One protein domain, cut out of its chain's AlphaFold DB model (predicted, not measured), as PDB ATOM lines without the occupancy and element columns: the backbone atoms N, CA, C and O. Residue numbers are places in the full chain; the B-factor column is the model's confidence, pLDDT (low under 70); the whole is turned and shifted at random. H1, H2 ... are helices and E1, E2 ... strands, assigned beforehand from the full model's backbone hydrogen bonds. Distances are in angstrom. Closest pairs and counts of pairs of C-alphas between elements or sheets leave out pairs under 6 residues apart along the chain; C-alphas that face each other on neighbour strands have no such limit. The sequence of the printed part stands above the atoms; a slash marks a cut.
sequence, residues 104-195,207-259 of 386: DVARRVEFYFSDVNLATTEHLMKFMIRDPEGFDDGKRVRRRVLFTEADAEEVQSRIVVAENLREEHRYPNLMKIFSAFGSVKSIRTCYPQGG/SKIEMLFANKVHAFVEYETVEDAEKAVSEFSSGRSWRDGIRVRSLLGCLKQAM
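AT A GLANCE: This is residues 104 to 195 and 207 to 259 of the 386 residues of the protein "RRM domain-containing protein" of Oryza nivara (UniProt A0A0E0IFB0). A twisted four-stranded sheet has two helices, H5 and H7, packed over one face, with H8 over part of the opposite face. To one side of this body lies a group of short helices, H1 to H3, joined to the sheet through H4, and the loop of residues 131 to 148 reaches outward there, at one end of the long axis. The printed part has 145 residues with eight named helices and four named strands, in the order H1 H2 H3 H4 E1 H5 E2 H6 E3 H7 E4 H8; the class is mixed, helices and strands. The sheet runs E2 - E3 - E1 - E4, antiparallel throughout. The whole is compact, with a radius of gyration of the C-alphas of 16.5 A, and spans 55 by 36 by 34 A.

HOW THE PARTS SIT: H1, residues 104 to 113, is close to but not clearly touching H2, residues 115 to 121, with the closest C-alphas, Phe 111 and Asn 117, 6.9 A apart. H2 and H3, residues 123 to 130, only just touch, and only at the corner; the closest C-alphas, Leu 118 and Met 125, are 5.7 A apart. H4, residues 149 to 157, touches H2 about perpendicular at 89 degrees, closest at the C-alphas of Ala 119 and Ala 152, 4.7 A. E1, residues 159 to 163, H5, residues 171 to 178, and E2, residues 184 to 190, form a split strand-helix-strand unit, two strands running the same way with another between them, here E3, residues 218 to 223; its crossover is right-handed. E3, H7, residues 226 to 238, and E4, residues 247 to 250, form another, also right-handed, with E1 between. N 188 and O 220 of E2 and E3 are 2.8 A apart, N 162 and O 219 of E1 and E3 2.8 A, and N 161 and O 249 of E1 and E4 2.7 A, within hydrogen-bond range. H5 and H7 are on the same face, two layers with the sheet, at heights of 9.2 A and 8.3 A. H8, residues 251 to 257, is on the opposite face and touches H4, with the C-alphas of Gln 156 and Leu 252 closest, 5.1 A. H2, H4 and H6, residues 208 to 213, only graze the sheet. Every O i to N i+4 pair is within hydrogen-bond range in the helices but H3, with 3 of 4.

IN THESE COORDINATES: H1 begins at C-alpha 104 (140.179, 279.419, 233.623) and is 14.3 A long. E2 measures 17.0 A, E3 16.1 A and H7 18.7 A, from C-alpha 226 (140.951, 279.015, 264.486). H8 ends at C-alpha 257 (151.818, 293.912, 266.223).

THE WHOLE: The C-alphas of Asp 137 and Ser 241, the two farthest apart, are 55.5 A from each other. Residues 196 to 206 are not printed, and C-alphas 195 and 207 are 16.6 A apart across the cut. Of the links printed whole, H3 to H4 is long, with 18 residues. The mean pLDDT of the printed part is 83.2; 21 residues are under 70, among them 132 to 137 and 238 to 244.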
ATOM      1  N   ASP A 104     138.908 278.931 233.087       88.88
ATOM      2  CA  ASP A 104     140.179 279.419 233.623       88.88
ATOM      3  C   ASP A 104     140.100 280.888 234.067       88.88
ATOM      4  O   ASP A 104     140.642 281.259 235.113       88.88
ATOM      5  N   VAL A 105     139.379 281.722 233.313       88.62
ATOM      6  CA  VAL A 105     139.104 283.117 233.674       88.62
ATOM      7  C   VAL A 105     138.155 283.181 234.869       88.62
ATOM      8  O   VAL A 105     138.415 283.950 235.794       88.62
ATOM      9  N   ALA A 106     137.105 282.358 234.896       87.88
ATOM     10  CA  ALA A 106     136.181 282.280 236.027       87.88
ATOM     11  C   ALA A 106     136.921 281.901 237.320       87.88
ATOM     12  O   ALA A 106     136.896 282.666 238.285       87.88
ATOM     13  N   ARG A 107     137.706 280.816 237.296       88.19
ATOM     14  CA  ARG A 107     138.540 280.376 238.427       88.19
ATOM     15  C   ARG A 107     139.526 281.447 238.876       88.19
ATOM     16  O   ARG A 107     139.768 281.629 240.069       88.19
ATOM     17  N   ARG A 108     140.107 282.196 237.934       88.12
ATOM     18  CA  ARG A 108     141.008 283.303 238.264       88.12
ATOM     19  C   ARG A 108     140.282 284.433 238.991       88.12
ATOM     20  O   ARG A 108     140.820 284.968 239.960       88.12
ATOM     21  N   VAL A 109     139.102 284.816 238.513       89.56
ATOM     22  CA  VAL A 109     138.280 285.858 239.137       89.56
ATOM     23  C   VAL A 109     137.844 285.415 240.533       89.56
ATOM     24  O   VAL A 109     138.051 286.159 241.489       89.56
ATOM     25  N   GLU A 110     137.340 284.192 240.676       89.19
ATOM     26  CA  GLU A 110     136.976 283.603 241.971       89.19
ATOM     27  C   GLU A 110     138.149 283.600 242.945       89.19
ATOM     28  O   GLU A 110     137.999 284.006 244.095       89.19
ATOM     29  N   PHE A 111     139.344 283.246 242.472       88.00
ATOM     30  CA  PHE A 111     140.547 283.302 243.286       88.00
ATOM     31  C   PHE A 111     140.823 284.720 243.815       88.00
ATOM     32  O   PHE A 111     141.062 284.900 245.011       88.00
ATOM     33  N   TYR A 112     140.773 285.743 242.957       88.06
ATOM     34  CA  TYR A 112     141.017 287.126 243.380       88.06
ATOM     35  C   TYR A 112     139.984 287.631 244.388       88.06
ATOM     36  O   TYR A 112     140.336 288.381 245.302       88.06
ATOM     37  N   PHE A 113     138.736 287.198 244.232       88.00
ATOM     38  CA  PHE A 113     137.646 287.522 245.140       88.00
ATOM     39  C   PHE A 113     137.508 286.548 246.311       88.00
ATOM     40  O   PHE A 113     136.622 286.764 247.126       88.00
ATOM     41  N   SER A 114     138.355 285.526 246.442       89.69
ATOM     42  CA  SER A 114     138.301 284.586 247.566       89.69
ATOM     43  C   SER A 114     138.578 285.285 248.897       89.69
ATOM     44  O   SER A 114     139.359 286.238 248.959       89.69
ATOM     45  N   ASP A 115     137.974 284.780 249.973       90.56
ATOM     46  CA  ASP A 115     138.168 285.297 251.335       90.56
ATOM     47  C   ASP A 115     139.650 285.385 251.702       90.56
ATOM     48  O   ASP A 115     140.127 286.413 252.171       90.56
ATOM     49  N   VAL A 116     140.411 284.336 251.383       89.81
ATOM     50  CA  VAL A 116     141.847 284.238 251.662       89.81
ATOM     51  C   VAL A 116     142.639 285.305 250.918       89.81
ATOM     52  O   VAL A 116     143.531 285.943 251.485       89.81
ATOM     53  N   ASN A 117     142.344 285.531 249.634       88.75
ATOM     54  CA  ASN A 117     143.050 286.550 248.870       88.75
ATOM     55  C   ASN A 117     142.680 287.959 249.349       88.75
ATOM     56  O   ASN A 117     143.574 288.789 249.517       88.75
ATOM     57  N   LEU A 118     141.400 288.226 249.624       89.88
ATOM     58  CA  LEU A 118     140.952 289.515 250.154       89.88
ATOM     59  C   LEU A 118     141.584 289.813 251.518       89.88
ATOM     60  O   LEU A 118     142.174 290.881 251.689       89.88
ATOM     61  N   ALA A 119     141.562 288.835 252.424       89.12
ATOM     62  CA  ALA A 119     142.142 288.924 253.760       89.12
ATOM     63  C   ALA A 119     143.666 289.108 253.751       89.12
ATOM     64  O   ALA A 119     144.225 289.640 254.709       89.12
ATOM     65  N   THR A 120     144.359 288.682 252.688       85.81
ATOM     66  CA  THR A 120     145.830 288.730 252.632       85.81
ATOM     67  C   THR A 120     146.421 289.773 251.687       85.81
ATOM     68  O   THR A 120     147.623 290.026 251.754       85.81
ATOM     69  N   THR A 121     145.622 290.382 250.809       81.81
ATOM     70  CA  THR A 121     146.117 291.360 249.825       81.81
ATOM     71  C   THR A 121     145.504 292.750 249.964       81.81
ATOM     72  O   THR A 121     146.073 293.679 249.395       81.81
ATOM     73  N   GLU A 122     144.406 292.913 250.725       73.56
ATOM     74  CA  GLU A 122     143.686 294.164 251.079       73.56
ATOM     75  C   GLU A 122     143.240 295.070 249.903       73.56
ATOM     76  O   GLU A 122     142.359 295.918 250.055       73.56
ATOM     77  N   HIS A 123     143.810 294.911 248.707       78.00
ATOM     78  CA  HIS A 123     143.683 295.842 247.596       78.00
ATOM     79  C   HIS A 123     142.254 295.875 247.064       78.00
ATOM     80  O   HIS A 123     141.647 296.939 247.021       78.00
ATOM     81  N   LEU A 124     141.707 294.709 246.711       80.31
ATOM     82  CA  LEU A 124     140.345 294.583 246.188       80.31
ATOM     83  C   LEU A 124     139.293 294.892 247.256       80.31
ATOM     84  O   LEU A 124     138.326 295.597 246.973       80.31
ATOM     85  N   MET A 125     139.531 294.460 248.496       82.50
ATOM     86  CA  MET A 125     138.645 294.714 249.634       82.50
ATOM     87  C   MET A 125     138.385 296.217 249.827       82.50
ATOM     88  O   MET A 125     137.241 296.636 249.981       82.50
ATOM     89  N   LYS A 126     139.422 297.056 249.713       81.69
ATOM     90  CA  LYS A 126     139.288 298.514 249.843       81.69
ATOM     91  C   LYS A 126     138.354 299.144 248.803       81.69
ATOM     92  O   LYS A 126     137.668 300.115 249.115       81.69
ATOM     93  N   PHE A 127     138.340 298.631 247.573       78.62
ATOM     94  CA  PHE A 127     137.421 299.119 246.538       78.62
ATOM     95  C   PHE A 127     135.991 298.639 246.779       78.62
ATOM     96  O   PHE A 127     135.057 299.397 246.550       78.62
ATOM     97  N   MET A 128     135.829 297.414 247.282       78.38
ATOM     98  CA  MET A 128     134.518 296.843 247.588       78.38
ATOM     99  C   MET A 128     133.810 297.576 248.733       78.38
ATOM    100  O   MET A 128     132.613 297.817 248.643       78.38
ATOM    101  N   ILE A 129     134.545 297.966 249.780       77.50
ATOM    102  CA  ILE A 129     133.981 298.686 250.937       77.50
ATOM    103  C   ILE A 129     133.640 300.139 250.593       77.50
ATOM    104  O   ILE A 129     132.678 300.688 251.121       77.50
ATOM    105  N   ARG A 130     134.439 300.788 249.738       79.75
ATOM    106  CA  ARG A 130     134.258 302.213 249.428       79.75
ATOM    107  C   ARG A 130     133.022 302.486 248.576       79.75
ATOM    108  O   ARG A 130     132.410 303.530 248.750       79.75
ATOM    109  N   ASP A 131     132.675 301.564 247.683       72.25
ATOM    110  CA  ASP A 131     131.580 301.742 246.731       72.25
ATOM    111  C   ASP A 131     130.621 300.534 246.760       72.25
ATOM    112  O   ASP A 131     130.517 299.838 245.756       72.25
ATOM    113  N   PRO A 132     129.907 300.246 247.868       68.94
ATOM    114  CA  PRO A 132     129.088 299.032 247.997       68.94
ATOM    115  C   PRO A 132     127.928 298.969 246.985       68.94
ATOM    116  O   PRO A 132     127.632 297.905 246.442       68.94
ATOM    117  N   GLU A 133     127.322 300.118 246.671       62.22
ATOM    118  CA  GLU A 133     126.200 300.257 245.726       62.22
ATOM    119  C   GLU A 133     126.649 300.670 244.314       62.22
ATOM    120  O   GLU A 133     125.884 300.623 243.358       62.22
ATOM    121  N   GLY A 134     127.917 301.048 244.134       55.94
ATOM    122  CA  GLY A 134     128.406 301.585 242.864       55.94
ATOM    123  C   GLY A 134     128.622 300.537 241.771       55.94
ATOM    124  O   GLY A 134     129.072 300.895 240.693       55.94
ATOM    125  N   PHE A 135     128.371 299.251 242.016       62.50
ATOM    126  CA  PHE A 135     128.734 298.150 241.109       62.50
ATOM    127  C   PHE A 135     127.615 297.715 240.143       62.50
ATOM    128  O   PHE A 135     127.757 296.687 239.484       62.50
ATOM    129  N   ASP A 136     126.531 298.482 240.015       60.28
ATOM    130  CA  ASP A 136     125.358 298.092 239.214       60.28
ATOM    131  C   ASP A 136     125.457 298.436 237.711       60.28
ATOM    132  O   ASP A 136     124.558 298.120 236.937       60.28
ATOM    133  N   ASP A 137     126.582 298.997 237.249       67.19
ATOM    134  CA  ASP A 137     126.784 299.409 235.845       67.19
ATOM    135  C   ASP A 137     126.837 298.244 234.828       67.19
ATOM    136  O   ASP A 137     127.083 298.471 233.640       67.19
ATOM    137  N   GLY A 138     126.744 296.985 235.276       72.00
ATOM    138  CA  GLY A 138     126.886 295.781 234.439       72.00
ATOM    139  C   GLY A 138     128.284 295.573 233.832       72.00
ATOM    140  O   GLY A 138     128.509 294.615 233.099       72.00
ATOM    141  N   LYS A 139     129.237 296.464 234.131       79.31
ATOM    142  CA  LYS A 139     130.616 296.463 233.601       79.31
ATOM    143  C   LYS A 139     131.666 296.058 234.634       79.31
ATOM    144  O   LYS A 139     132.850 296.000 234.311       79.31
ATOM    145  N   ARG A 140     131.258 295.841 235.885       78.50
ATOM    146  CA  ARG A 140     132.148 295.557 237.013       78.50
ATOM    147  C   ARG A 140     131.769 294.236 237.668       78.50
ATOM    148  O   ARG A 140     130.599 293.875 237.720       78.50
ATOM    149  N   VAL A 141     132.774 293.537 238.183       81.31
ATOM    150  CA  VAL A 141     132.595 292.288 238.929       81.31
ATOM    151  C   VAL A 141     132.525 292.615 240.416       81.31
ATOM    152  O   VAL A 141     133.367 293.359 240.923       81.31
ATOM    153  N   ARG A 142     131.534 292.052 241.111       82.44
ATOM    154  CA  ARG A 142     131.394 292.130 242.570       82.44
ATOM    155  C   ARG A 142     131.112 290.755 243.158       82.44
ATOM    156  O   ARG A 142     130.575 289.883 242.474       82.44
ATOM    157  N   ARG A 143     131.414 290.582 244.446       84.50
ATOM    158  CA  ARG A 143     130.937 289.416 245.196       84.50
ATOM    159  C   ARG A 143     129.438 289.521 245.435       84.50
ATOM    160  O   ARG A 143     128.906 290.615 245.603       84.50
ATOM    161  N   ARG A 144     128.776 288.364 245.484       84.31
ATOM    162  CA  ARG A 144     127.361 288.268 245.872       84.31
ATOM    163  C   ARG A 144     127.169 288.587 247.354       84.31
ATOM    164  O   ARG A 144     126.252 289.317 247.698       84.31
ATOM    165  N   VAL A 145     128.050 288.055 248.202       84.62
ATOM    166  CA  VAL A 145     128.114 288.360 249.636       84.62
ATOM    167  C   VAL A 145     129.240 289.360 249.860       84.62
ATOM    168  O   VAL A 145     130.374 289.118 249.427       84.62
ATOM    169  N   LEU A 146     128.910 290.492 250.484       83.19
ATOM    170  CA  LEU A 146     129.890 291.509 250.848       83.19
ATOM    171  C   LEU A 146     130.885 290.923 251.850       83.19
ATOM    172  O   LEU A 146     130.503 290.176 252.740       83.19
ATOM    173  N   PHE A 147     132.155 291.267 251.673       86.25
ATOM    174  CA  PHE A 147     133.233 290.838 252.553       86.25
ATOM    175  C   PHE A 147     133.555 291.980 253.517       86.25
ATOM    176  O   PHE A 147     133.935 293.068 253.071       86.25
ATOM    177  N   THR A 148     133.340 291.755 254.809       89.62
ATOM    178  CA  THR A 148     133.502 292.756 255.871       89.62
ATOM    179  C   THR A 148     134.891 292.691 256.515       89.62
ATOM    180  O   THR A 148     135.686 291.791 256.248       89.62
ATOM    181  N   GLU A 149     135.214 293.670 257.367       88.69
ATOM    182  CA  GLU A 149     136.456 293.654 258.157       88.69
ATOM    183  C   GLU A 149     136.484 292.509 259.177       88.69
ATOM    184  O   GLU A 149     137.533 291.901 259.371       88.69
ATOM    185  N   ALA A 150     135.334 292.149 259.755       90.62
ATOM    186  CA  ALA A 150     135.226 291.010 260.665       90.62
ATOM    187  C   ALA A 150     135.549 289.685 259.954       90.62
ATOM    188  O   ALA A 150     136.332 288.895 260.476       90.62
ATOM    189  N   ASP A 151     135.033 289.492 258.735       91.25
ATOM    190  CA  ASP A 151     135.335 288.302 257.923       91.25
ATOM    191  C   ASP A 151     136.833 288.228 257.591       91.25
ATOM    192  O   ASP A 151     137.445 287.159 257.608       91.25
ATOM    193  N   ALA A 152     137.459 289.378 257.319       90.56
ATOM    194  CA  ALA A 152     138.897 289.446 257.092       90.56
ATOM    195  C   ALA A 152     139.695 289.067 258.345       90.56
ATOM    196  O   ALA A 152     140.661 288.314 258.229       90.56
ATOM    197  N   GLU A 153     139.307 289.554 259.526       93.06
ATOM    198  CA  GLU A 153     139.955 289.180 260.787       93.06
ATOM    199  C   GLU A 153     139.791 287.689 261.106       93.06
ATOM    200  O   GLU A 153     140.761 287.060 261.527       93.06
ATOM    201  N   GLU A 154     138.614 287.109 260.859       93.94
ATOM    202  CA  GLU A 154     138.348 285.680 261.062       93.94
ATOM    203  C   GLU A 154     139.178 284.803 260.110       93.94
ATOM    204  O   GLU A 154     139.803 283.818 260.503       93.94
ATOM    205  N   VAL A 155     139.271 285.183 258.837       93.62
ATOM    206  CA  VAL A 155     140.127 284.465 257.884       93.62
ATOM    207  C   VAL A 155     141.599 284.615 258.272       93.62
ATOM    208  O   VAL A 155     142.366 283.660 258.190       93.62
ATOM    209  N   GLN A 156     142.018 285.795 258.737       93.81
ATOM    210  CA  GLN A 156     143.383 286.024 259.214       93.81
ATOM    211  C   GLN A 156     143.705 285.271 260.513       93.81
ATOM    212  O   GLN A 156     144.879 284.952 260.721       93.81
ATOM    213  N   SER A 157     142.728 284.998 261.386       95.44
ATOM    214  CA  SER A 157     142.947 284.211 262.608       95.44
ATOM    215  C   SER A 157     143.153 282.726 262.299       95.44
ATOM    216  O   SER A 157     143.988 282.098 262.946       95.44
ATOM    217  N   ARG A 158     142.514 282.202 261.244       96.00
ATOM    218  CA  ARG A 158     142.744 280.840 260.720       96.00
ATOM    219  C   ARG A 158     144.065 280.666 259.962       96.00
ATOM    220  O   ARG A 158     144.462 279.539 259.667       96.00
ATOM    221  N   ILE A 159     144.759 281.756 259.623       95.31
ATOM    222  CA  ILE A 159     146.011 281.708 258.857       95.31
ATOM    223  C   ILE A 159     147.229 281.840 259.774       95.31
ATOM    224  O   ILE A 159     147.404 282.827 260.497       95.31
ATOM    225  N   VAL A 160     148.163 280.899 259.638       94.38
ATOM    226  CA  VAL A 160     149.506 280.994 260.215       94.38
ATOM    227  C   VAL A 160     150.548 281.289 259.140       94.38
ATOM    228  O   VAL A 160     150.434 280.882 257.984       94.38
ATOM    229  N   VAL A 161     151.590 282.019 259.526       92.19
ATOM    230  CA  VAL A 161     152.743 282.348 258.692       92.19
ATOM    231  C   VAL A 161     153.923 281.501 259.133       92.19
ATOM    232  O   VAL A 161     154.405 281.632 260.260       92.19
ATOM    233  N   ALA A 162     154.397 280.655 258.227       91.38
ATOM    234  CA  ALA A 162     155.594 279.851 258.393       91.38
ATOM    235  C   ALA A 162     156.794 280.575 257.768       91.38
ATOM    236  O   ALA A 162     156.861 280.791 256.559       91.38
ATOM    237  N   GLU A 163     157.753 280.957 258.602       87.56
ATOM    238  CA  GLU A 163     158.997 281.630 258.238       87.56
ATOM    239  C   GLU A 163     160.201 280.711 258.429       87.56
ATOM    240  O   GLU A 163     160.143 279.719 259.150       87.56
ATOM    241  N   ASN A 164     161.339 281.092 257.838       82.69
ATOM    242  CA  ASN A 164     162.587 280.317 257.890       82.69
ATOM    243  C   ASN A 164     162.463 278.931 257.223       82.69
ATOM    244  O   ASN A 164     163.084 277.960 257.647       82.69
ATOM    245  N   LEU A 165     161.688 278.865 256.134       78.75
ATOM    246  CA  LEU A 165     161.533 277.684 255.288       78.75
ATOM    247  C   LEU A 165     162.791 277.507 254.420       78.75
ATOM    248  O   LEU A 165     162.863 278.034 253.312       78.75
ATOM    249  N   ARG A 166     163.824 276.828 254.937       70.00
ATOM    250  CA  ARG A 166     165.044 276.528 254.163       70.00
ATOM    251  C   ARG A 166     164.755 275.422 253.134       70.00
ATOM    252  O   ARG A 166     164.453 275.699 251.974       70.00
ATOM    253  N   GLU A 167     164.784 274.165 253.571       61.12
ATOM    254  CA  GLU A 167     164.599 272.975 252.718       61.12
ATOM    255  C   GLU A 167     163.134 272.502 252.658       61.12
ATOM    256  O   GLU A 167     162.733 271.762 251.761       61.12
ATOM    257  N   GLU A 168     162.296 272.994 253.568       67.25
ATOM    258  CA  GLU A 168     160.913 272.549 253.768       67.25
ATOM    259  C   GLU A 168     159.870 273.460 253.100       67.25
ATOM    260  O   GLU A 168     158.713 273.452 253.484       67.25
ATOM    261  N   HIS A 169     160.232 274.245 252.080       75.62
ATOM    262  CA  HIS A 169     159.291 275.170 251.421       75.62
ATOM    263  C   HIS A 169     158.353 274.501 250.394       75.62
ATOM    264  O   HIS A 169     157.465 275.160 249.843       75.62
ATOM    265  N   ARG A 170     158.552 273.209 250.094       84.06
ATOM    266  CA  ARG A 170     157.690 272.461 249.167       84.06
ATOM    267  C   ARG A 170     156.388 272.041 249.839       84.06
ATOM    268  O   ARG A 170     156.393 271.571 250.973       84.06
ATOM    269  N   TYR A 171     155.306 272.097 249.065       87.94
ATOM    270  CA  TYR A 171     153.953 271.772 249.515       87.94
ATOM    271  C   TYR A 171     153.836 270.439 250.282       87.94
ATOM    272  O   TYR A 171     153.320 270.480 251.391       87.94
ATOM    273  N   PRO A 172     154.372 269.289 249.815       90.44
ATOM    274  CA  PRO A 172     154.207 268.022 250.539       90.44
ATOM    275  C   PRO A 172     154.855 268.014 251.929       90.44
ATOM    276  O   PRO A 172     154.341 267.384 252.849       90.44
ATOM    277  N   ASN A 173     155.971 268.730 252.095       89.44
ATOM    278  CA  ASN A 173     156.657 268.829 253.383       89.44
ATOM    279  C   ASN A 173     155.857 269.708 254.340       89.44
ATOM    280  O   ASN A 173     155.610 269.300 255.469       89.44
ATOM    281  N   LEU A 174     155.407 270.875 253.866       89.94
ATOM    282  CA  LEU A 174     154.554 271.769 254.644       89.94
ATOM    283  C   LEU A 174     153.261 271.058 255.042       89.94
ATOM    284  O   LEU A 174     152.926 271.039 256.217       89.94
ATOM    285  N   MET A 175     152.592 270.394 254.100       90.81
ATOM    286  CA  MET A 175     151.362 269.656 254.370       90.81
ATOM    287  C   MET A 175     151.576 268.610 255.465       90.81
ATOM    288  O   MET A 175     150.861 268.624 256.455       90.81
ATOM    289  N   LYS A 176     152.617 267.776 255.350       90.69
ATOM    290  CA  LYS A 176     152.948 266.755 256.357       90.69
ATOM    291  C   LYS A 176     153.229 267.342 257.742       90.69
ATOM    292  O   LYS A 176     152.905 266.729 258.754       90.69
ATOM    293  N   ILE A 177     153.909 268.481 257.780       89.19
ATOM    294  CA  ILE A 177     154.288 269.154 259.018       89.19
ATOM    295  C   ILE A 177     153.047 269.773 259.675       89.19
ATOM    296  O   ILE A 177     152.794 269.539 260.851       89.19
ATOM    297  N   PHE A 178     152.257 270.531 258.917       91.62
ATOM    298  CA  PHE A 178     151.127 271.298 259.436       91.62
ATOM    299  C   PHE A 178     149.870 270.453 259.679       91.62
ATOM    300  O   PHE A 178     149.092 270.795 260.569       91.62
ATOM    301  N   SER A 179     149.716 269.315 258.991       93.69
ATOM    302  CA  SER A 179     148.621 268.363 259.222       93.69
ATOM    303  C   SER A 179     148.689 267.664 260.583       93.69
ATOM    304  O   SER A 179     147.713 267.056 261.004       93.69
ATOM    305  N   ALA A 180     149.832 267.706 261.277       91.69
ATOM    306  CA  ALA A 180     149.952 267.151 262.627       91.69
ATOM    307  C   ALA A 180     149.176 267.968 263.677       91.69
ATOM    308  O   ALA A 180     148.821 267.442 264.730       91.69
ATOM    309  N   PHE A 181     148.918 269.248 263.388       89.88
ATOM    310  CA  PHE A 181     148.305 270.183 264.332       89.88
ATOM    311  C   PHE A 181     146.808 270.372 264.092       89.88
ATOM    312  O   PHE A 181     146.108 270.699 265.045       89.88
ATOM    313  N   GLY A 182     146.330 270.106 262.873       92.56
ATOM    314  CA  GLY A 182     144.932 270.283 262.497       92.56
ATOM    315  C   GLY A 182     144.665 270.090 261.005       92.56
ATOM    316  O   GLY A 182     145.573 269.747 260.236       92.56
ATOM    317  N   SER A 183     143.424 270.346 260.597       95.31
ATOM    318  CA  SER A 183     142.987 270.244 259.200       95.31
ATOM    319  C   SER A 183     143.457 271.455 258.396       95.31
ATOM    320  O   SER A 183     142.947 272.567 258.540       95.31
ATOM    321  N   VAL A 184     144.454 271.247 257.531       94.81
ATOM    322  CA  VAL A 184     144.975 272.295 256.644       94.81
ATOM    323  C   VAL A 184     144.081 272.418 255.416       94.81
ATOM    324  O   VAL A 184     143.983 271.490 254.615       94.81
ATOM    325  N   LYS A 185     143.487 273.595 255.236       93.38
ATOM    326  CA  LYS A 185     142.625 273.924 254.100       93.38
ATOM    327  C   LYS A 185     143.421 274.375 252.881       93.38
ATOM    328  O   LYS A 185     143.121 273.980 251.757       93.38
ATOM    329  N   SER A 186     144.444 275.211 253.075       90.88
ATOM    330  CA  SER A 186     145.258 275.698 251.958       90.88
ATOM    331  C   SER A 186     146.669 276.124 252.378       90.88
ATOM    332  O   SER A 186     146.905 276.538 253.512       90.88
ATOM    333  N   ILE A 187     147.637 276.016 251.456       92.06
ATOM    334  CA  ILE A 187     149.026 276.459 251.667       92.06
ATOM    335  C   ILE A 187     149.467 277.327 250.488       92.06
ATOM    336  O   ILE A 187     149.495 276.865 249.345       92.06
ATOM    337  N   ARG A 188     149.885 278.565 250.769       88.88
ATOM    338  CA  ARG A 188     150.493 279.486 249.796       88.88
ATOM    339  C   ARG A 188     151.937 279.776 250.160       88.88
ATOM    340  O   ARG A 188     152.197 280.568 251.063       88.88
ATOM    341  N   THR A 189     152.872 279.214 249.400       89.75
ATOM    342  CA  THR A 189     154.293 279.568 249.495       89.75
ATOM    343  C   THR A 189     154.572 280.854 248.724       89.75
ATOM    344  O   THR A 189     154.353 280.932 247.517       89.75
ATOM    345  N   CYS A 190     155.107 281.847 249.419       86.75
ATOM    346  CA  CYS A 190     155.561 283.113 248.880       86.75
ATOM    347  C   CYS A 190     157.090 283.156 248.901       86.75
ATOM    348  O   CYS A 190     157.739 283.038 249.943       86.75
ATOM    349  N   TYR A 191     157.676 283.309 247.721       83.06
ATOM    350  CA  TYR A 191     159.117 283.440 247.560       83.06
ATOM    351  C   TYR A 191     159.531 284.888 247.826       83.06
ATOM    352  O   TYR A 191     158.736 285.792 247.561       83.06
ATOM    353  N   PRO A 192     160.750 285.133 248.339       80.00
ATOM    354  CA  PRO A 192     161.249 286.488 248.456       80.00
ATOM    355  C   PRO A 192     161.207 287.084 247.055       80.00
ATOM    356  O   PRO A 192     161.752 286.495 246.114       80.00
ATOM    357  N   GLN A 193     160.548 288.230 246.904       67.69
ATOM    358  CA  GLN A 193     160.762 289.050 245.725       67.69
ATOM    359  C   GLN A 193     162.225 289.469 245.794       67.69
ATOM    360  O   GLN A 193     162.599 290.366 246.548       67.69
ATOM    361  N   GLY A 194     163.070 288.713 245.086       51.12
ATOM    362  CA  GLY A 194     164.480 289.017 244.952       51.12
ATOM    363  C   GLY A 194     164.598 290.487 244.596       51.12
ATOM    364  O   GLY A 194     163.815 290.985 243.786       51.12
ATOM    365  N   GLY A 195     165.529 291.186 245.243       51.56
ATOM    366  CA  GLY A 195     165.928 292.508 244.798       51.56
ATOM    367  C   GLY A 195     166.348 292.389 243.341       51.56
ATOM    368  O   GLY A 195     167.460 291.965 243.053       51.56
ATOM    369  N   SER A 207     151.675 295.636 249.619       74.25
ATOM    370  CA  SER A 207     150.667 295.360 250.648       74.25
ATOM    371  C   SER A 207     151.328 295.301 252.031       74.25
ATOM    372  O   SER A 207     152.524 295.024 252.164       74.25
ATOM    373  N   LYS A 208     150.565 295.566 253.096       80.06
ATOM    374  CA  LYS A 208     151.102 295.553 254.466       80.06
ATOM    375  C   LYS A 208     151.712 294.195 254.830       80.06
ATOM    376  O   LYS A 208     152.764 294.145 255.459       80.06
ATOM    377  N   ILE A 209     151.073 293.116 254.385       83.88
ATOM    378  CA  ILE A 209     151.532 291.737 254.576       83.88
ATOM    379  C   ILE A 209     152.808 291.466 253.773       83.88
ATOM    380  O   ILE A 209     153.764 290.914 254.310       83.88
ATOM    381  N   GLU A 210     152.874 291.923 252.524       78.75
ATOM    382  CA  GLU A 210     154.078 291.804 251.696       78.75
ATOM    383  C   GLU A 210     155.278 292.503 252.345       78.75
ATOM    384  O   GLU A 210     156.347 291.908 252.449       78.75
ATOM    385  N   MET A 211     155.099 293.707 252.897       80.19
ATOM    386  CA  MET A 211     156.177 294.401 253.613       80.19
ATOM    387  C   MET A 211     156.702 293.630 254.834       80.19
ATOM    388  O   MET A 211     157.888 293.732 255.148       80.19
ATOM    389  N   LEU A 212     155.852 292.863 255.530       81.06
ATOM    390  CA  LEU A 212     156.256 292.104 256.720       81.06
ATOM    391  C   LEU A 212     157.137 290.897 256.381       81.06
ATOM    392  O   LEU A 212     158.007 290.537 257.177       81.06
ATOM    393  N   PHE A 213     156.941 290.293 255.206       82.38
ATOM    394  CA  PHE A 213     157.531 288.993 254.876       82.38
ATOM    395  C   PHE A 213     158.371 288.979 253.580       82.38
ATOM    396  O   PHE A 213     158.950 287.947 253.244       82.38
ATOM    397  N   ALA A 214     158.532 290.117 252.890       71.12
ATOM    398  CA  ALA A 214     159.230 290.237 251.599       71.12
ATOM    399  C   ALA A 214     160.686 289.730 251.582       71.12
ATOM    400  O   ALA A 214     161.189 289.310 250.543       71.12
ATOM    401  N   ASN A 215     161.378 289.755 252.725       68.56
ATOM    402  CA  ASN A 215     162.818 289.488 252.774       68.56
ATOM    403  C   ASN A 215     163.187 287.990 252.812       68.56
ATOM    404  O   ASN A 215     164.377 287.672 252.773       68.56
ATOM    405  N   LYS A 216     162.219 287.064 252.937       75.62
ATOM    406  CA  LYS A 216     162.467 285.610 253.040       75.62
ATOM    407  C   LYS A 216     161.329 284.788 252.423       75.62
ATOM    408  O   LYS A 216     160.199 285.261 252.340       75.62
ATOM    409  N   VAL A 217     161.622 283.535 252.047       86.62
ATOM    410  CA  VAL A 217     160.570 282.561 251.698       86.62
ATOM    411  C   VAL A 217     159.694 282.365 252.932       86.62
ATOM    412  O   VAL A 217     160.205 282.065 254.016       86.62
ATOM    413  N   HIS A 218     158.393 282.543 252.756       89.50
ATOM    414  CA  HIS A 218     157.383 282.322 253.781       89.50
ATOM    415  C   HIS A 218     156.213 281.543 253.187       89.50
ATOM    416  O   HIS A 218     156.031 281.529 251.973       89.50
ATOM    417  N   ALA A 219     155.424 280.879 254.022       91.94
ATOM    418  CA  ALA A 219     154.183 280.251 253.589       91.94
ATOM    419  C   ALA A 219     153.023 280.691 254.476       91.94
ATOM    420  O   ALA A 219     153.171 280.779 255.692       91.94
ATOM    421  N   PHE A 220     151.879 280.959 253.858       93.12
ATOM    422  CA  PHE A 220     150.605 281.100 254.551       93.12
ATOM    423  C   PHE A 220     149.933 279.737 254.576       93.12
ATOM    424  O   PHE A 220     149.760 279.133 253.518       93.12
ATOM    425  N   VAL A 221     149.578 279.265 255.760       94.12
ATOM    426  CA  VAL A 221     148.856 278.009 255.963       94.12
ATOM    427  C   VAL A 221     147.507 278.374 256.567       94.12
ATOM    428  O   VAL A 221     147.461 278.933 257.658       94.12
ATOM    429  N   GLU A 222     146.432 278.131 255.825       95.50
ATOM    430  CA  GLU A 222     145.053 278.308 256.278       95.50
ATOM    431  C   GLU A 222     144.568 276.994 256.885       95.50
ATOM    432  O   GLU A 222     144.598 275.953 256.221       95.50
ATOM    433  N   TYR A 223     144.104 277.055 258.126       96.62
ATOM    434  CA  TYR A 223     143.415 275.956 258.786       96.62
ATOM    435  C   TYR A 223     141.900 276.052 258.601       96.62
ATOM    436  O   TYR A 223     141.348 277.106 258.269       96.62
ATOM    437  N   GLU A 224     141.223 274.925 258.797       95.75
ATOM    438  CA  GLU A 224     139.764 274.867 258.817       95.75
ATOM    439  C   GLU A 224     139.187 275.647 260.006       95.75
ATOM    440  O   GLU A 224     138.227 276.399 259.841       95.75
ATOM    441  N   THR A 225     139.827 275.544 261.171       95.31
ATOM    442  CA  THR A 225     139.392 276.156 262.431       95.31
ATOM    443  C   THR A 225     140.444 277.128 262.978       95.31
ATOM    444  O   THR A 225     141.620 277.087 262.598       95.31
ATOM    445  N   VAL A 226     140.026 278.056 263.846       95.19
ATOM    446  CA  VAL A 226     140.951 279.015 264.486       95.19
ATOM    447  C   VAL A 226     141.783 278.300 265.551       95.19
ATOM    448  O   VAL A 226     142.970 278.571 265.713       95.19
ATOM    449  N   GLU A 227     141.174 277.331 266.223       95.69
ATOM    450  CA  GLU A 227     141.754 276.523 267.285       95.69
ATOM    451  C   GLU A 227     142.969 275.730 266.783       95.69
ATOM    452  O   GLU A 227     144.015 275.719 267.434       95.69
ATOM    453  N   ASP A 228     142.875 275.133 265.591       95.56
ATOM    454  CA  ASP A 228     143.983 274.405 264.963       95.56
ATOM    455  C   ASP A 228     145.163 275.335 264.641       95.56
ATOM    456  O   ASP A 228     146.331 274.984 264.851       95.56
ATOM    457  N   ALA A 229     144.868 276.551 264.174       95.56
ATOM    458  CA  ALA A 229     145.880 277.564 263.897       95.56
ATOM    459  C   ALA A 229     146.598 278.015 265.181       95.56
ATOM    460  O   ALA A 229     147.830 278.112 265.211       95.56
ATOM    461  N   GLU A 230     145.855 278.265 266.259       94.06
ATOM    462  CA  GLU A 230     146.412 278.663 267.557       94.06
ATOM    463  C   GLU A 230     147.231 277.545 268.207       94.06
ATOM    464  O   GLU A 230     148.326 277.792 268.734       94.06
ATOM    465  N   LYS A 231     146.750 276.303 268.106       93.38
ATOM    466  CA  LYS A 231     147.479 275.112 268.537       93.38
ATOM    467  C   LYS A 231     148.802 274.977 267.791       93.38
ATOM    468  O   LYS A 231     149.845 274.827 268.427       93.38
ATOM    469  N   ALA A 232     148.791 275.120 266.462       92.25
ATOM    470  CA  ALA A 232     150.009 275.089 265.658       92.25
ATOM    471  C   ALA A 232     151.015 276.158 266.118       92.25
ATOM    472  O   ALA A 232     152.187 275.854 266.330       92.25
ATOM    473  N   VAL A 233     150.582 277.404 266.338       91.19
ATOM    474  CA  VAL A 233     151.471 278.480 266.819       91.19
ATOM    475  C   VAL A 233     152.074 278.144 268.188       91.19
ATOM    476  O   VAL A 233     153.275 278.339 268.390       91.19
ATOM    477  N   SER A 234     151.267 277.626 269.113       88.62
ATOM    478  CA  SER A 234     151.681 277.321 270.489       88.62
ATOM    479  C   SER A 234     152.686 276.165 270.552       88.62
ATOM    480  O   SER A 234     153.707 276.252 271.243       88.62
ATOM    481  N   GLU A 235     152.462 275.111 269.766       85.69
ATOM    482  CA  GLU A 235     153.354 273.950 269.718       85.69
ATOM    483  C   GLU A 235     154.659 274.249 268.958       85.69
ATOM    484  O   GLU A 235     155.743 273.909 269.441       85.69
ATOM    485  N   PHE A 236     154.603 274.978 267.833       80.69
ATOM    486  CA  PHE A 236     155.813 275.408 267.113       80.69
ATOM    487  C   PHE A 236     156.654 276.426 267.882       80.69
ATOM    488  O   PHE A 236     157.864 276.514 267.668       80.69
ATOM    489  N   SER A 237     156.037 277.213 268.766       72.38
ATOM    490  CA  SER A 237     156.769 278.127 269.643       72.38
ATOM    491  C   SER A 237     157.541 277.374 270.736       72.38
ATOM    492  O   SER A 237     158.619 277.815 271.138       72.38
ATOM    493  N   SER A 238     157.018 276.228 271.183       60.31
ATOM    494  CA  SER A 238     157.530 275.460 272.327       60.31
ATOM    495  C   SER A 238     158.555 274.385 271.938       60.31
ATOM    496  O   SER A 238     159.439 274.041 272.723       60.31
ATOM    497  N   GLY A 239     158.475 273.855 270.715       58.53
ATOM    498  CA  GLY A 239     159.257 272.700 270.283       58.53
ATOM    499  C   GLY A 239     160.259 273.009 269.173       58.53
ATOM    500  O   GLY A 239     159.880 273.186 268.024       58.53
ATOM    501  N   ARG A 240     161.558 272.907 269.495       54.84
ATOM    502  CA  ARG A 240     162.682 272.723 268.548       54.84
ATOM    503  C   ARG A 240     163.227 273.999 267.891       54.84
ATOM    504  O   ARG A 240     162.840 274.411 266.807       54.84
ATOM    505  N   SER A 241     164.252 274.567 268.533       56.09
ATOM    506  CA  SER A 241     165.243 275.463 267.913       56.09
ATOM    507  C   SER A 241     164.653 276.516 266.958       56.09
ATOM    508  O   SER A 241     164.991 276.534 265.777       56.09
ATOM    509  N   TRP A 242     163.842 277.451 267.471       59.09
ATOM    510  CA  TRP A 242     163.337 278.624 266.723       59.09
ATOM    511  C   TRP A 242     164.438 279.465 266.047       59.09
ATOM    512  O   TRP A 242     164.155 280.322 265.208       59.09
ATOM    513  N   ARG A 243     165.703 279.250 266.431       58.00
ATOM    514  CA  ARG A 243     166.887 279.879 265.837       58.00
ATOM    515  C   ARG A 243     167.333 279.227 264.521       58.00
ATOM    516  O   ARG A 243     167.938 279.928 263.717       58.00
ATOM    517  N   ASP A 244     166.983 277.961 264.274       62.25
ATOM    518  CA  ASP A 244     167.401 277.206 263.081       62.25
ATOM    519  C   ASP A 244     166.270 276.475 262.327       62.25
ATOM    520  O   ASP A 244     166.475 276.134 261.164       62.25
ATOM    521  N   GLY A 245     165.082 276.300 262.922       75.50
ATOM    522  CA  GLY A 245     163.915 275.632 262.318       75.50
ATOM    523  C   GLY A 245     162.810 276.576 261.821       75.50
ATOM    524  O   GLY A 245     162.947 277.803 261.887       75.50
ATOM    525  N   ILE A 246     161.712 275.999 261.317       84.81
ATOM    526  CA  ILE A 246     160.509 276.739 260.901       84.81
ATOM    527  C   ILE A 246     159.977 277.557 262.084       84.81
ATOM    528  O   ILE A 246     159.825 277.048 263.191       84.81
ATOM    529  N   ARG A 247     159.681 278.836 261.844       86.19
ATOM    530  CA  ARG A 247     159.034 279.720 262.820       86.19
ATOM    531  C   ARG A 247     157.597 279.952 262.391       86.19
ATOM    532  O   ARG A 247     157.383 280.484 261.309       86.19
ATOM    533  N   VAL A 248     156.638 279.606 263.238       90.56
ATOM    534  CA  VAL A 248     155.209 279.770 262.945       90.56
ATOM    535  C   VAL A 248     154.643 280.914 263.780       90.56
ATOM    536  O   VAL A 248     154.947 281.032 264.965       90.56
ATOM    537  N   ARG A 249     153.868 281.805 263.155       91.06
ATOM    538  CA  ARG A 249     153.215 282.947 263.813       91.06
ATOM    539  C   ARG A 249     151.791 283.114 263.298       91.06
ATOM    540  O   ARG A 249     151.569 282.955 262.106       91.06
ATOM    541  N   SER A 250     150.850 283.516 264.150       93.44
ATOM    542  CA  SER A 250     149.515 283.932 263.690       93.44
ATOM    543  C   SER A 250     149.627 285.140 262.747       93.44
ATOM    544  O   SER A 250     150.328 286.111 263.068       93.44
ATOM    545  N   LEU A 251     148.945 285.104 261.594       92.62
ATOM    546  CA  LEU A 251     148.921 286.225 260.648       92.62
ATOM    547  C   LEU A 251     148.266 287.459 261.274       92.62
ATOM    548  O   LEU A 251     148.858 288.544 261.246       92.62
ATOM    549  N   LEU A 252     147.091 287.285 261.886       91.06
ATOM    550  CA  LEU A 252     146.374 288.360 262.577       91.06
ATOM    551  C   LEU A 252     147.244 288.989 263.676       91.06
ATOM    552  O   LEU A 252     147.346 290.214 263.783       91.06
ATOM    553  N   GLY A 253     147.955 288.155 264.443       87.12
ATOM    554  CA  GLY A 253     148.911 288.616 265.451       87.12
ATOM    555  C   GLY A 253     150.048 289.458 264.861       87.12
ATOM    556  O   GLY A 253     150.350 290.531 265.387       87.12
ATOM    557  N   CYS A 254     150.645 289.037 263.740       85.06
ATOM    558  CA  CYS A 254     151.673 289.828 263.050       85.06
ATOM    559  C   CYS A 254     151.126 291.183 262.580       85.06
ATOM    560  O   CYS A 254     151.789 292.215 262.727       85.06
ATOM    561  N   LEU A 255     149.908 291.192 262.034       86.38
ATOM    562  CA  LEU A 255     149.279 292.389 261.487       86.38
ATOM    563  C   LEU A 255     148.941 293.419 262.574       86.38
ATOM    564  O   LEU A 255     149.143 294.621 262.352       86.38
ATOM    565  N   LYS A 256     148.470 292.949 263.738       86.19
ATOM    566  CA  LYS A 256     148.176 293.763 264.929       86.19
ATOM    567  C   LYS A 256     149.464 294.304 265.566       86.19
ATOM    568  O   LYS A 256     149.551 295.494 265.860       86.19
ATOM    569  N   GLN A 257     150.515 293.486 265.683       76.19
ATOM    570  CA  GLN A 257     151.818 293.912 266.223       76.19
ATOM    571  C   GLN A 257     152.512 294.978 265.361       76.19
ATOM    572  O   GLN A 257     153.147 295.891 265.896       76.19
ATOM    573  N   ALA A 258     152.356 294.908 264.036       66.12
ATOM    574  CA  ALA A 258     152.918 295.880 263.101       66.12
ATOM    575  C   ALA A 258     152.327 297.300 263.240       66.12
ATOM    576  O   ALA A 258     152.960 298.259 262.801       66.12
ATOM    577  N   MET A 259     151.140 297.457 263.848       57.25
ATOM    578  CA  MET A 259     150.465 298.759 264.014       57.25
ATOM    579  C   MET A 259     150.824 299.503 265.305       57.25
ATOM    580  O   MET A 259     150.391 300.635 265.494       57.25
TER     581      MET A 259